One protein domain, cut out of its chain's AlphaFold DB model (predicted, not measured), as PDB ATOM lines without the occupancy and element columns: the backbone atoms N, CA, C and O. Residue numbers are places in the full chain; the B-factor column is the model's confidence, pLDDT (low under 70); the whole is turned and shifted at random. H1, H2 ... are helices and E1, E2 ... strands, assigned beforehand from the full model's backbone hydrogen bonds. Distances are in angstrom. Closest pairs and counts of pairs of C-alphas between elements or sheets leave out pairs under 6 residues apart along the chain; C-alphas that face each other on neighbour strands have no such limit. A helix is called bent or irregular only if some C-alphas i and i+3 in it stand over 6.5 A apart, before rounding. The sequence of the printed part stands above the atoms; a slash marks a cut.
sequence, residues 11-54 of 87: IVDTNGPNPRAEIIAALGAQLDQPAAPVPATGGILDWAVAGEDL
ATOM      1  N   ILE A  11     150.120 178.989 169.012       92.00
ATOM      2  CA  ILE A  11     150.015 178.877 170.467       92.00
ATOM      3  C   ILE A  11     149.600 180.246 170.990       92.00
ATOM      4  O   ILE A  11     150.292 181.240 170.770       92.00
ATOM      5  N   VAL A  12     148.453 180.294 171.660       90.00
ATOM      6  CA  VAL A  12     147.874 181.529 172.187       90.00
ATOM      7  C   VAL A  12     147.638 181.353 173.674       90.00
ATOM      8  O   VAL A  12     146.948 180.418 174.082       90.00
ATOM      9  N   ASP A  13     148.201 182.257 174.467       88.00
ATOM     10  CA  ASP A  13     147.892 182.323 175.890       88.00
ATOM     11  C   ASP A  13     146.493 182.899 176.096       88.00
ATOM     12  O   ASP A  13     146.076 183.832 175.411       88.00
ATOM     13  N   THR A  14     145.764 182.361 177.066       87.56
ATOM     14  CA  THR A  14     144.460 182.881 177.493       87.56
ATOM     15  C   THR A  14     144.392 182.802 179.004       87.56
ATOM     16  O   THR A  14     144.716 181.759 179.570       87.56
ATOM     17  N   ASN A  15     143.957 183.876 179.653       81.81
ATOM     18  CA  ASN A  15     143.985 183.994 181.114       81.81
ATOM     19  C   ASN A  15     142.599 184.231 181.727       81.81
ATOM     20  O   ASN A  15     142.471 184.245 182.951       81.81
ATOM     21  N   GLY A  16     141.560 184.436 180.914       80.62
ATOM     22  CA  GLY A  16     140.202 184.667 181.392       80.62
ATOM     23  C   GLY A  16     139.228 183.516 181.112       80.62
ATOM     24  O   GLY A  16     139.584 182.455 180.595       80.62
ATOM     25  N   PRO A  17     137.952 183.699 181.496       86.12
ATOM     26  CA  PRO A  17     136.950 182.633 181.500       86.12
ATOM     27  C   PRO A  17     136.419 182.270 180.103       86.12
ATOM     28  O   PRO A  17     135.645 181.323 179.979       86.12
ATOM     29  N   ASN A  18     136.783 183.023 179.056       89.56
ATOM     30  CA  ASN A  18     136.330 182.788 177.685       89.56
ATOM     31  C   ASN A  18     137.517 182.776 176.703       89.56
ATOM     32  O   ASN A  18     137.732 183.756 175.981       89.56
ATOM     33  N   PRO A  19     138.252 181.652 176.615       89.19
ATOM     34  CA  PRO A  19     139.463 181.556 175.800       89.19
ATOM     35  C   PRO A  19     139.198 181.828 174.315       89.19
ATOM     36  O   PRO A  19     140.037 182.396 173.624       89.19
ATOM     37  N   ARG A  20     138.003 181.504 173.805       90.88
ATOM     38  CA  ARG A  20     137.645 181.769 172.405       90.88
ATOM     39  C   ARG A  20     137.595 183.265 172.092       90.88
ATOM     40  O   ARG A  20     138.066 183.672 171.034       90.88
ATOM     41  N   ALA A  21     136.989 184.066 172.968       89.00
ATOM     42  CA  ALA A  21     136.908 185.512 172.774       89.00
ATOM     43  C   ALA A  21     138.296 186.166 172.865       89.00
ATOM     44  O   ALA A  21     138.608 187.045 172.067       89.00
ATOM     45  N   GLU A  22     139.139 185.686 173.784       88.12
ATOM     46  CA  GLU A  22     140.523 186.148 173.938       88.12
ATOM     47  C   GLU A  22     141.381 185.818 172.715       88.12
ATOM     48  O   GLU A  22     142.064 186.700 172.205       88.12
ATOM     49  N   ILE A  23     141.275 184.602 172.168       89.56
ATOM     50  CA  ILE A  23     141.975 184.226 170.931       89.56
ATOM     51  C   ILE A  23     141.559 185.138 169.769       89.56
ATOM     52  O   ILE A  23     142.418 185.621 169.038       89.56
ATOM     53  N   ILE A  24     140.261 185.417 169.598       88.38
ATOM     54  CA  ILE A  24     139.782 186.327 168.540       88.38
ATOM     55  C   ILE A  24     140.378 187.730 168.713       88.38
ATOM     56  O   ILE A  24     140.828 188.327 167.734       88.38
ATOM     57  N   ALA A  25     140.406 188.247 169.944       84.88
ATOM     58  CA  ALA A  25     140.970 189.560 170.237       84.88
ATOM     59  C   ALA A  25     142.486 189.612 169.975       84.88
ATOM     60  O   ALA A  25     142.954 190.558 169.342       84.88
ATOM     61  N   ALA A  26     143.233 188.584 170.393       84.62
ATOM     62  CA  ALA A  26     144.672 188.475 170.158       84.62
ATOM     63  C   ALA A  26     145.003 188.430 168.656       84.62
ATOM     64  O   ALA A  26     145.875 189.162 168.189       84.62
ATOM     65  N   LEU A  27     144.258 187.631 167.881       86.75
ATOM     66  CA  LEU A  27     144.421 187.559 166.427       86.75
ATOM     67  C   LEU A  27     144.120 188.903 165.750       86.75
ATOM     68  O   LEU A  27     144.914 189.348 164.925       86.75
ATOM     69  N   GLY A  28     143.020 189.568 166.114       83.06
ATOM     70  CA  GLY A  28     142.655 190.868 165.541       83.06
ATOM     71  C   GLY A  28     143.678 191.963 165.862       83.06
ATOM     72  O   GLY A  28     144.089 192.708 164.974       83.06
ATOM     73  N   ALA A  29     144.159 192.024 167.108       78.81
ATOM     74  CA  ALA A  29     145.188 192.986 167.502       78.81
ATOM     75  C   ALA A  29     146.490 192.787 166.711       78.81
ATOM     76  O   ALA A  29     147.096 193.758 166.272       78.81
ATOM     77  N   GLN A  30     146.915 191.542 166.490       79.38
ATOM     78  CA  GLN A  30     148.231 191.268 165.913       79.38
ATOM     79  C   GLN A  30     148.236 191.193 164.378       79.38
ATOM     80  O   GLN A  30     149.235 191.565 163.761       79.38
ATOM     81  N   LEU A  31     147.147 190.730 163.754       80.44
ATOM     82  CA  LEU A  31     147.061 190.545 162.299       80.44
ATOM     83  C   LEU A  31     146.375 191.713 161.580       80.44
ATOM     84  O   LEU A  31     146.816 192.085 160.494       80.44
ATOM     85  N   ASP A  32     145.343 192.313 162.180       75.75
ATOM     86  CA  ASP A  32     144.592 193.404 161.544       75.75
ATOM     87  C   ASP A  32     145.120 194.787 161.955       75.75
ATOM     88  O   ASP A  32     145.013 195.749 161.189       75.75
ATOM     89  N   GLN A  33     145.684 194.911 163.163       67.25
ATOM     90  CA  GLN A  33     146.106 196.193 163.745       67.25
ATOM     91  C   GLN A  33     147.463 196.119 164.474       67.25
ATOM     92  O   GLN A  33     147.546 196.521 165.635       67.25
ATOM     93  N   PRO A  34     148.562 195.702 163.813       60.62
ATOM     94  CA  PRO A  34     149.841 195.380 164.468       60.62
ATOM     95  C   PRO A  34     150.499 196.532 165.260       60.62
ATOM     96  O   PRO A  34     151.458 196.299 165.989       60.62
ATOM     97  N   ALA A  35     150.020 197.774 165.114       58.03
ATOM     98  CA  ALA A  35     150.494 198.949 165.851       58.03
ATOM     99  C   ALA A  35     149.676 199.274 167.119       58.03
ATOM    100  O   ALA A  35     150.057 200.172 167.873       58.03
ATOM    101  N   ALA A  36     148.553 198.590 167.356       58.94
ATOM    102  CA  ALA A  36     147.802 198.725 168.595       58.94
ATOM    103  C   ALA A  36     148.533 197.960 169.714       58.94
ATOM    104  O   ALA A  36     149.023 196.855 169.475       58.94
ATOM    105  N   PRO A  37     148.625 198.511 170.939       56.62
ATOM    106  CA  PRO A  37     149.174 197.763 172.056       56.62
ATOM    107  C   PRO A  37     148.364 196.478 172.243       56.62
ATOM    108  O   PRO A  37     147.153 196.533 172.465       56.62
ATOM    109  N   VAL A  38     149.037 195.329 172.137       55.06
ATOM    110  CA  VAL A  38     148.433 194.028 172.437       55.06
ATOM    111  C   VAL A  38     147.966 194.087 173.896       55.06
ATOM    112  O   VAL A  38     148.770 194.445 174.765       55.06
ATOM    113  N   PRO A  39     146.681 193.816 174.192       55.19
ATOM    114  CA  PRO A  39     146.210 193.773 175.568       55.19
ATOM    115  C   PRO A  39     147.095 192.829 176.388       55.19
ATOM    116  O   PRO A  39     147.521 191.790 175.896       55.19
ATOM    117  N   ALA A  40     147.340 193.147 177.661       58.75
ATOM    118  CA  ALA A  40     148.132 192.292 178.556       58.75
ATOM    119  C   ALA A  40     147.502 190.896 178.803       58.75
ATOM    120  O   ALA A  40     148.082 190.060 179.493       58.75
ATOM    121  N   THR A  41     146.312 190.649 178.257       55.62
ATOM    122  CA  THR A  41     145.550 189.407 178.346       55.62
ATOM    123  C   THR A  41     145.498 188.726 176.986       55.62
ATOM    124  O   THR A  41     144.724 189.116 176.115       55.62
ATOM    125  N   GLY A  42     146.304 187.675 176.862       60.94
ATOM    126  CA  GLY A  42     146.325 186.759 175.734       60.94
ATOM    127  C   GLY A  42     147.078 187.290 174.520       60.94
ATOM    128  O   GLY A  42     146.739 188.316 173.937       60.94
ATOM    129  N   GLY A  43     148.131 186.572 174.147       77.12
ATOM    130  CA  GLY A  43     148.998 186.908 173.026       77.12
ATOM    131  C   GLY A  43     149.398 185.652 172.270       77.12
ATOM    132  O   GLY A  43     149.379 184.550 172.825       77.12
ATOM    133  N   ILE A  44     149.747 185.816 170.994       84.44
ATOM    134  CA  ILE A  44     150.364 184.739 170.222       84.44
ATOM    135  C   ILE A  44     151.777 184.547 170.774       84.44
ATOM    136  O   ILE A  44     152.624 185.428 170.627       84.44
ATOM    137  N   LEU A  45     152.011 183.413 171.432       87.06
ATOM    138  CA  LEU A  45     153.307 183.074 172.015       87.06
ATOM    139  C   LEU A  45     154.268 182.516 170.972       87.06
ATOM    140  O   LEU A  45     155.448 182.855 170.970       87.06
ATOM    141  N   ASP A  46     153.757 181.638 170.113       89.50
ATOM    142  CA  ASP A  46     154.553 180.931 169.120       89.50
ATOM    143  C   ASP A  46     153.681 180.473 167.946       89.50
ATOM    144  O   ASP A  46     152.446 180.418 168.037       89.50
ATOM    145  N   TRP A  47     154.326 180.135 166.835       93.06
ATOM    146  CA  TRP A  47     153.676 179.622 165.639       93.06
ATOM    147  C   TRP A  47     154.558 178.608 164.915       93.06
ATOM    148  O   TRP A  47     155.784 178.674 164.939       93.06
ATOM    149  N   ALA A  48     153.917 177.684 164.209       94.94
ATOM    150  CA  ALA A  48     154.596 176.730 163.343       94.94
ATOM    151  C   ALA A  48     153.784 176.495 162.069       94.94
ATOM    152  O   ALA A  48     152.570 176.688 162.045       94.94
ATOM    153  N   VAL A  49     154.439 176.054 161.000       95.25
ATOM    154  CA  VAL A  49     153.743 175.596 159.789       95.25
ATOM    155  C   VAL A  49     152.973 174.300 160.077       95.25
ATOM    156  O   VAL A  49     153.365 173.523 160.948       95.25
ATOM    157  N   ALA A  50     151.834 174.095 159.409       93.06
ATOM    158  CA  ALA A  50     150.947 172.976 159.740       93.06
ATOM    159  C   ALA A  50     151.393 171.616 159.169       93.06
ATOM    160  O   ALA A  50     151.113 170.575 159.761       93.06
ATOM    161  N   GLY A  51     152.050 171.627 158.012       89.94
ATOM    162  CA  GLY A  51     152.662 170.464 157.370       89.94
ATOM    163  C   GLY A  51     154.102 170.223 157.826       89.94
ATOM    164  O   GLY A  51     154.628 170.931 158.678       89.94
ATOM    165  N   GLU A  52     154.752 169.224 157.222       91.50
ATOM    166  CA  GLU A  52     156.145 168.849 157.528       91.50
ATOM    167  C   GLU A  52     157.134 169.997 157.283       91.50
ATOM    168  O   GLU A  52     158.135 170.128 157.985       91.50
ATOM    169  N   ASP A  53     156.833 170.844 156.298       92.38
ATOM    170  CA  ASP A  53     157.578 172.051 155.990       92.38
ATOM    171  C   ASP A  53     156.659 173.167 155.460       92.38
ATOM    172  O   ASP A  53     155.429 173.039 155.358       92.38
ATOM    173  N   LEU A  54     157.271 174.302 155.122       92.38
ATOM    174  CA  LEU A  54     156.561 175.440 154.552       92.38
ATOM    175  C   LEU A  54     155.929 175.104 153.193       92.38
ATOM    176  O   LEU A  54     154.816 175.545 152.925       92.38
TER     177      LEU A  54
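What this domain is: This is residues 11 to 54 of the 87 residues of an uncharacterized protein of Hoeflea sp (UniProt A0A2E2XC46). A single helix, H1, forms one part of a flat, loose structure, and a long link folds back from its last residue toward its middle, where the strand E1 begins and leads away from it. The tail, residues 49 to 54, sticks out beyond the rest, while residues 11 to 12 pair antiparallel with residues 44 to 46 of E1. The printed part has 44 residues, with one named helix followed by one named strand; the class is mixed, helices and strands, although under half of the residues are in named elements. It is loose, with a radius of gyration of the C-alphas of 11.6 A and spans of 33 by 25 by 13 A.

Where its parts are: H1 covers residues 19 to 32 and measures 19.2 A from its first C-alpha, at (139.463, 181.556, 175.800), to its last, at (144.592, 193.404, 161.544). H1 is neither bent nor irregular, but only just: C-alphas 29 and 32 are 6.0 A apart. E1 covers residues 44 to 49 and measures 14.3 A, ending at C-alpha 49 at (153.743, 175.596, 159.789).

How they stand to each other: Between H1 and E1, 2 pairs of C-alphas are within 8 A. The closest C-alphas of the two are those of Ala 26 and Ile 44, 6.8 A apart, and their centres are 13.6 A apart. Every O i to N i+4 pair in H1 is within hydrogen-bond range. E1 pairs with no named strand.

The domain as a whole: The two C-alphas farthest apart are those of Pro 17 and Asp 53, at 34.5 A. The printed part has no cut, and the link from H1 to E1 is long, with 11 residues. The mean pLDDT of the printed part is 80.7; residues 33 to 42 are under 70.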